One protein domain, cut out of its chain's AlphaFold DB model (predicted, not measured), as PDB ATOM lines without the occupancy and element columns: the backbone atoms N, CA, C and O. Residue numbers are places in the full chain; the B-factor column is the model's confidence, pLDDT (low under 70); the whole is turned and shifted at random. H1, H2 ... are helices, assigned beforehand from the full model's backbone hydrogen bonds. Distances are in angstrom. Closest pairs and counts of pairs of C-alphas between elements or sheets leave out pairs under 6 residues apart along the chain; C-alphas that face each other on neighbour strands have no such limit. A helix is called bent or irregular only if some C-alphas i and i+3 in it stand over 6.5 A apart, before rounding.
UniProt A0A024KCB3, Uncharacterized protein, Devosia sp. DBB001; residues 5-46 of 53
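What this domain is: This is residues 5 to 46 of the 53 residues of an uncharacterized protein of Devosia sp. DBB001 (UniProt A0A024KCB3). Three short helices make a small rounded cluster: H2 and H3 fold back on each other as a helical hairpin, and H1 packs on H3 but not on H2, the three centres making a triangle. The link of residues 18 to 25 arcs from the end of H1 to the beginning of H2. The printed part has 42 residues, with three named helices in the order H1, H2, H3 and no named strand; the class is all helix. It is compact, with a radius of gyration of the C-alphas of 8.9 A and spans of 23 by 18 by 17 A.

How they stand to each other: H3, residues 37 to 45, touches H1, residues 9 to 17; their closest C-alphas, those of Thr 41 and Val 11, are 5.6 A apart. These two run the same way at a shallow tilt of 34 degrees, only just short of steep. H2, residues 26 to 33, touches H3, with the closest C-alphas, those of Val 32 and Gln 40, 5.9 A apart. H2 and H3 form a hairpin, running opposite ways at a shallow tilt of 23 degrees. H1 and H2 are apart. In H1 and H2 every O i to N i+4 pair is within hydrogen-bond range; in H3 it is 3 of 5.

Where its parts are: H1 begins at C-alpha 9, (17.567, -24.693, 13.573), and measures 10.7 A from first to last C-alpha. H2 measures 10.9 A and begins at C-alpha 26, (28.905, -37.101, 15.631). H3 measures 13.2 A and ends at C-alpha 45, (16.449, -38.327, 16.607). H3 is irregular: C-alphas 38 and 41 are 7.0 A apart, against about 5 A in a regular helix, and its line is a rough one.

The domain as a whole: The two C-alphas farthest apart, those of Arg 18 and Glu 34, are 22.7 A apart. The printed part has no cut. The link from H1 to H2, 8 residues, is short, and that from H2 to H3, 3 residues, is tight. The mean pLDDT of the printed part is 82.7, and residue 5 is the one printed residue under 70.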
ATOM      1  N   ALA A   5      26.469 -25.346  12.234       68.81
ATOM      2  CA  ALA A   5      25.718 -24.314  11.520       68.81
ATOM      3  C   ALA A   5      25.020 -24.789  10.227       68.81
ATOM      4  O   ALA A   5      24.201 -24.048   9.696       68.81
ATOM      5  N   TYR A   6      25.345 -25.977   9.702       78.50
ATOM      6  CA  TYR A   6      24.635 -26.561   8.554       78.50
ATOM      7  C   TYR A   6      23.407 -27.390   8.954       78.50
ATOM      8  O   TYR A   6      22.588 -27.726   8.095       78.50
ATOM      9  N   LEU A   7      23.270 -27.715  10.243       82.56
ATOM     10  CA  LEU A   7      22.096 -28.407  10.754       82.56
ATOM     11  C   LEU A   7      20.910 -27.449  10.836       82.56
ATOM     12  O   LEU A   7      21.079 -26.245  11.051       82.56
ATOM     13  N   SER A   8      19.704 -27.993  10.687       87.12
ATOM     14  CA  SER A   8      18.484 -27.208  10.811       87.12
ATOM     15  C   SER A   8      18.396 -26.551  12.198       87.12
ATOM     16  O   SER A   8      18.871 -27.111  13.197       87.12
ATOM     17  N   PRO A   9      17.771 -25.364  12.292       86.19
ATOM     18  CA  PRO A   9      17.567 -24.693  13.573       86.19
ATOM     19  C   PRO A   9      16.810 -25.580  14.571       86.19
ATOM     20  O   PRO A   9      17.095 -25.537  15.763       86.19
ATOM     21  N   GLU A  10      15.912 -26.439  14.085       86.75
ATOM     22  CA  GLU A  10      15.183 -27.417  14.896       86.75
ATOM     23  C   GLU A  10      16.123 -28.456  15.518       86.75
ATOM     24  O   GLU A  10      16.035 -28.722  16.718       86.75
ATOM     25  N   VAL A  11      17.064 -29.009  14.745       85.69
ATOM     26  CA  VAL A  11      18.072 -29.947  15.258       85.69
ATOM     27  C   VAL A  11      18.982 -29.254  16.273       85.69
ATOM     28  O   VAL A  11      19.248 -29.807  17.339       85.69
ATOM     29  N   LEU A  12      19.422 -28.027  15.981       86.19
ATOM     30  CA  LEU A  12      20.225 -27.217  16.901       86.19
ATOM     31  C   LEU A  12      19.484 -26.919  18.209       86.19
ATOM     32  O   LEU A  12      20.083 -27.049  19.274       86.19
ATOM     33  N   GLU A  13      18.195 -26.574  18.165       87.81
ATOM     34  CA  GLU A  13      17.385 -26.379  19.372       87.81
ATOM     35  C   GLU A  13      17.337 -27.668  20.201       87.81
ATOM     36  O   GLU A  13      17.604 -27.653  21.404       87.81
ATOM     37  N   HIS A  14      17.059 -28.804  19.565       86.06
ATOM     38  CA  HIS A  14      16.962 -30.072  20.279       86.06
ATOM     39  C   HIS A  14      18.303 -30.502  20.891       86.06
ATOM     40  O   HIS A  14      18.326 -30.969  22.030       86.06
ATOM     41  N   LEU A  15      19.422 -30.289  20.194       83.31
ATOM     42  CA  LEU A  15      20.759 -30.647  20.675       83.31
ATOM     43  C   LEU A  15      21.300 -29.674  21.735       83.31
ATOM     44  O   LEU A  15      21.882 -30.107  22.727       83.31
ATOM     45  N   VAL A  16      21.136 -28.364  21.535       82.81
ATOM     46  CA  VAL A  16      21.788 -27.325  22.355       82.81
ATOM     47  C   VAL A  16      20.881 -26.837  23.479       82.81
ATOM     48  O   VAL A  16      21.333 -26.698  24.616       82.81
ATOM     49  N   ILE A  17      19.604 -26.589  23.180       85.56
ATOM     50  CA  ILE A  17      18.638 -26.080  24.161       85.56
ATOM     51  C   ILE A  17      18.054 -27.246  24.958       85.56
ATOM     52  O   ILE A  17      18.154 -27.266  26.184       85.56
ATOM     53  N   ARG A  18      17.476 -28.241  24.271       82.25
ATOM     54  CA  ARG A  18      16.778 -29.367  24.920       82.25
ATOM     55  C   ARG A  18      17.713 -30.491  25.365       82.25
ATOM     56  O   ARG A  18      17.293 -31.336  26.149       82.25
ATOM     57  N   ARG A  19      18.967 -30.491  24.895       78.81
ATOM     58  CA  ARG A  19      19.982 -31.527  25.160       78.81
ATOM     59  C   ARG A  19      19.459 -32.946  24.931       78.81
ATOM     60  O   ARG A  19      19.794 -33.858  25.687       78.81
ATOM     61  N   LEU A  20      18.630 -33.135  23.902       78.81
ATOM     62  CA  LEU A  20      18.205 -34.470  23.510       78.81
ATOM     63  C   LEU A  20      19.430 -35.240  23.002       78.81
ATOM     64  O   LEU A  20      20.131 -34.730  22.122       78.81
ATOM     65  N   PRO A  21      19.695 -36.451  23.520       73.50
ATOM     66  CA  PRO A  21      20.750 -37.283  22.976       73.50
ATOM     67  C   PRO A  21      20.377 -37.650  21.531       73.50
ATOM     68  O   PRO A  21      19.300 -38.211  21.310       73.50
ATOM     69  N   PRO A  22      21.216 -37.318  20.534       78.62
ATOM     70  CA  PRO A  22      20.994 -37.792  19.178       78.62
ATOM     71  C   PRO A  22      21.087 -39.320  19.161       78.62
ATOM     72  O   PRO A  22      21.928 -39.907  19.841       78.62
ATOM     73  N   ALA A  23      20.255 -39.962  18.344       79.94
ATOM     74  CA  ALA A  23      20.356 -41.400  18.087       79.94
ATOM     75  C   ALA A  23      21.600 -41.750  17.242       79.94
ATOM     76  O   ALA A  23      21.935 -42.917  17.057       79.94
ATOM     77  N   LEU A  24      22.272 -40.720  16.722       81.12
ATOM     78  CA  LEU A  24      23.386 -40.788  15.794       81.12
ATOM     79  C   LEU A  24      24.702 -40.343  16.429       81.12
ATOM     80  O   LEU A  24      24.741 -39.465  17.295       81.12
ATOM     81  N   SER A  25      25.804 -40.903  15.928       81.44
ATOM     82  CA  SER A  25      27.142 -40.438  16.284       81.44
ATOM     83  C   SER A  25      27.453 -39.083  15.644       81.44
ATOM     84  O   SER A  25      26.846 -38.669  14.657       81.44
ATOM     85  N   LEU A  26      28.474 -38.395  16.163       77.56
ATOM     86  CA  LEU A  26      28.905 -37.101  15.631       77.56
ATOM     87  C   LEU A  26      29.297 -37.168  14.139       77.56
ATOM     88  O   LEU A  26      29.022 -36.234  13.398       77.56
ATOM     89  N   ASN A  27      29.887 -38.274  13.671       80.50
ATOM     90  CA  ASN A  27      30.178 -38.456  12.241       80.50
ATOM     91  C   ASN A  27      28.907 -38.555  11.389       80.50
ATOM     92  O   ASN A  27      28.840 -37.952  10.321       80.50
ATOM     93  N   ASP A  28      27.884 -39.256  11.870       83.50
ATOM     94  CA  ASP A  28      26.618 -39.399  11.148       83.50
ATOM     95  C   ASP A  28      25.866 -38.067  11.090       83.50
ATOM     96  O   ASP A  28      25.280 -37.728  10.068       83.50
ATOM     97  N   LEU A  29      25.966 -37.246  12.142       82.12
ATOM     98  CA  LEU A  29      25.459 -35.871  12.135       82.12
ATOM     99  C   LEU A  29      26.077 -35.020  11.004       82.12
ATOM    100  O   LEU A  29      25.399 -34.134  10.486       82.12
ATOM    101  N   VAL A  30      27.324 -35.287  10.581       82.56
ATOM    102  CA  VAL A  30      27.922 -34.618   9.404       82.56
ATOM    103  C   VAL A  30      27.183 -35.030   8.137       82.56
ATOM    104  O   VAL A  30      26.855 -34.176   7.321       82.56
ATOM    105  N   ALA A  31      26.884 -36.321   7.987       83.44
ATOM    106  CA  ALA A  31      26.135 -36.827   6.841       83.44
ATOM    107  C   ALA A  31      24.689 -36.301   6.815       83.44
ATOM    108  O   ALA A  31      24.128 -36.092   5.743       83.44
ATOM    109  N   VAL A  32      24.088 -36.033   7.980       85.44
ATOM    110  CA  VAL A  32      22.754 -35.419   8.064       85.44
ATOM    111  C   VAL A  32      22.762 -33.958   7.620       85.44
ATOM    112  O   VAL A  32      21.789 -33.512   7.017       85.44
ATOM    113  N   ALA A  33      23.850 -33.221   7.849       84.31
ATOM    114  CA  ALA A  33      23.962 -31.826   7.420       84.31
ATOM    115  C   ALA A  33      23.870 -31.646   5.889       84.31
ATOM    116  O   ALA A  33      23.473 -30.579   5.430       84.31
ATOM    117  N   GLU A  34      24.174 -32.691   5.113       83.44
ATOM    118  CA  GLU A  34      24.035 -32.720   3.648       83.44
ATOM    119  C   GLU A  34      22.589 -33.004   3.183       83.44
ATOM    120  O   GLU A  34      22.278 -32.896   1.997       83.44
ATOM    121  N   ARG A  35      21.680 -33.377   4.096       82.94
ATOM    122  CA  ARG A  35      20.268 -33.667   3.789       82.94
ATOM    123  C   ARG A  35      19.404 -32.405   3.881       82.94
ATOM    124  O   ARG A  35      19.724 -31.498   4.653       82.94
ATOM    125  N   PRO A  36      18.267 -32.347   3.161       85.38
ATOM    126  CA  PRO A  36      17.311 -31.253   3.306       85.38
ATOM    127  C   PRO A  36      16.826 -31.134   4.756       85.38
ATOM    128  O   PRO A  36      16.530 -32.135   5.409       85.38
ATOM    129  N   TRP A  37      16.715 -29.900   5.253       86.19
ATOM    130  CA  TRP A  37      16.377 -29.599   6.652       86.19
ATOM    131  C   TRP A  37      15.115 -30.305   7.158       86.19
ATOM    132  O   TRP A  37      15.112 -30.776   8.291       86.19
ATOM    133  N   ALA A  38      14.101 -30.454   6.300       83.81
ATOM    134  CA  ALA A  38      12.849 -31.142   6.622       83.81
ATOM    135  C   ALA A  38      13.038 -32.616   7.037       83.81
ATOM    136  O   ALA A  38      12.222 -33.159   7.774       83.81
ATOM    137  N   GLU A  39      14.116 -33.267   6.592       83.88
ATOM    138  CA  GLU A  39      14.412 -34.669   6.905       83.88
ATOM    139  C   GLU A  39      15.415 -34.822   8.056       83.88
ATOM    140  O   GLU A  39      15.527 -35.901   8.638       83.88
ATOM    141  N   GLN A  40      16.152 -33.764   8.410       86.94
ATOM    142  CA  GLN A  40      17.254 -33.868   9.367       86.94
ATOM    143  C   GLN A  40      16.772 -34.283  10.758       86.94
ATOM    144  O   GLN A  40      17.322 -35.216  11.333       86.94
ATOM    145  N   THR A  41      15.717 -33.656  11.284       85.31
ATOM    146  CA  THR A  41      15.203 -33.936  12.636       85.31
ATOM    147  C   THR A  41      14.785 -35.401  12.801       85.31
ATOM    148  O   THR A  41      15.157 -36.043  13.785       85.31
ATOM    149  N   ALA A  42      14.086 -35.958  11.808       83.44
ATOM    150  CA  ALA A  42      13.645 -37.352  11.821       83.44
ATOM    151  C   ALA A  42      14.823 -38.341  11.801       83.44
ATOM    152  O   ALA A  42      14.763 -39.395  12.431       83.44
ATOM    153  N   VAL A  43      15.906 -37.985  11.106       86.06
ATOM    154  CA  VAL A  43      17.116 -38.806  10.997       86.06
ATOM    155  C   VAL A  43      17.994 -38.680  12.249       86.06
ATOM    156  O   VAL A  43      18.452 -39.695  12.762       86.06
ATOM    157  N   VAL A  44      18.188 -37.468  12.786       85.19
ATOM    158  CA  VAL A  44      19.012 -37.223  13.990       85.19
ATOM    159  C   VAL A  44      18.436 -37.895  15.233       85.19
ATOM    160  O   VAL A  44      19.187 -38.455  16.036       85.19
ATOM    161  N   PHE A  45      17.118 -37.832  15.404       84.50
ATOM    162  CA  PHE A  45      16.449 -38.327  16.607       84.50
ATOM    163  C   PHE A  45      15.711 -39.651  16.393       84.50
ATOM    164  O   PHE A  45      15.129 -40.175  17.336       84.50
ATOM    165  N   GLY A  46      15.740 -40.215  15.181       74.38
ATOM    166  CA  GLY A  46      15.116 -41.506  14.884       74.38
ATOM    167  C   GLY A  46      13.583 -41.507  14.940       74.38
ATOM    168  O   GLY A  46      12.977 -42.575  14.955       74.38
TER     169      GLY A  46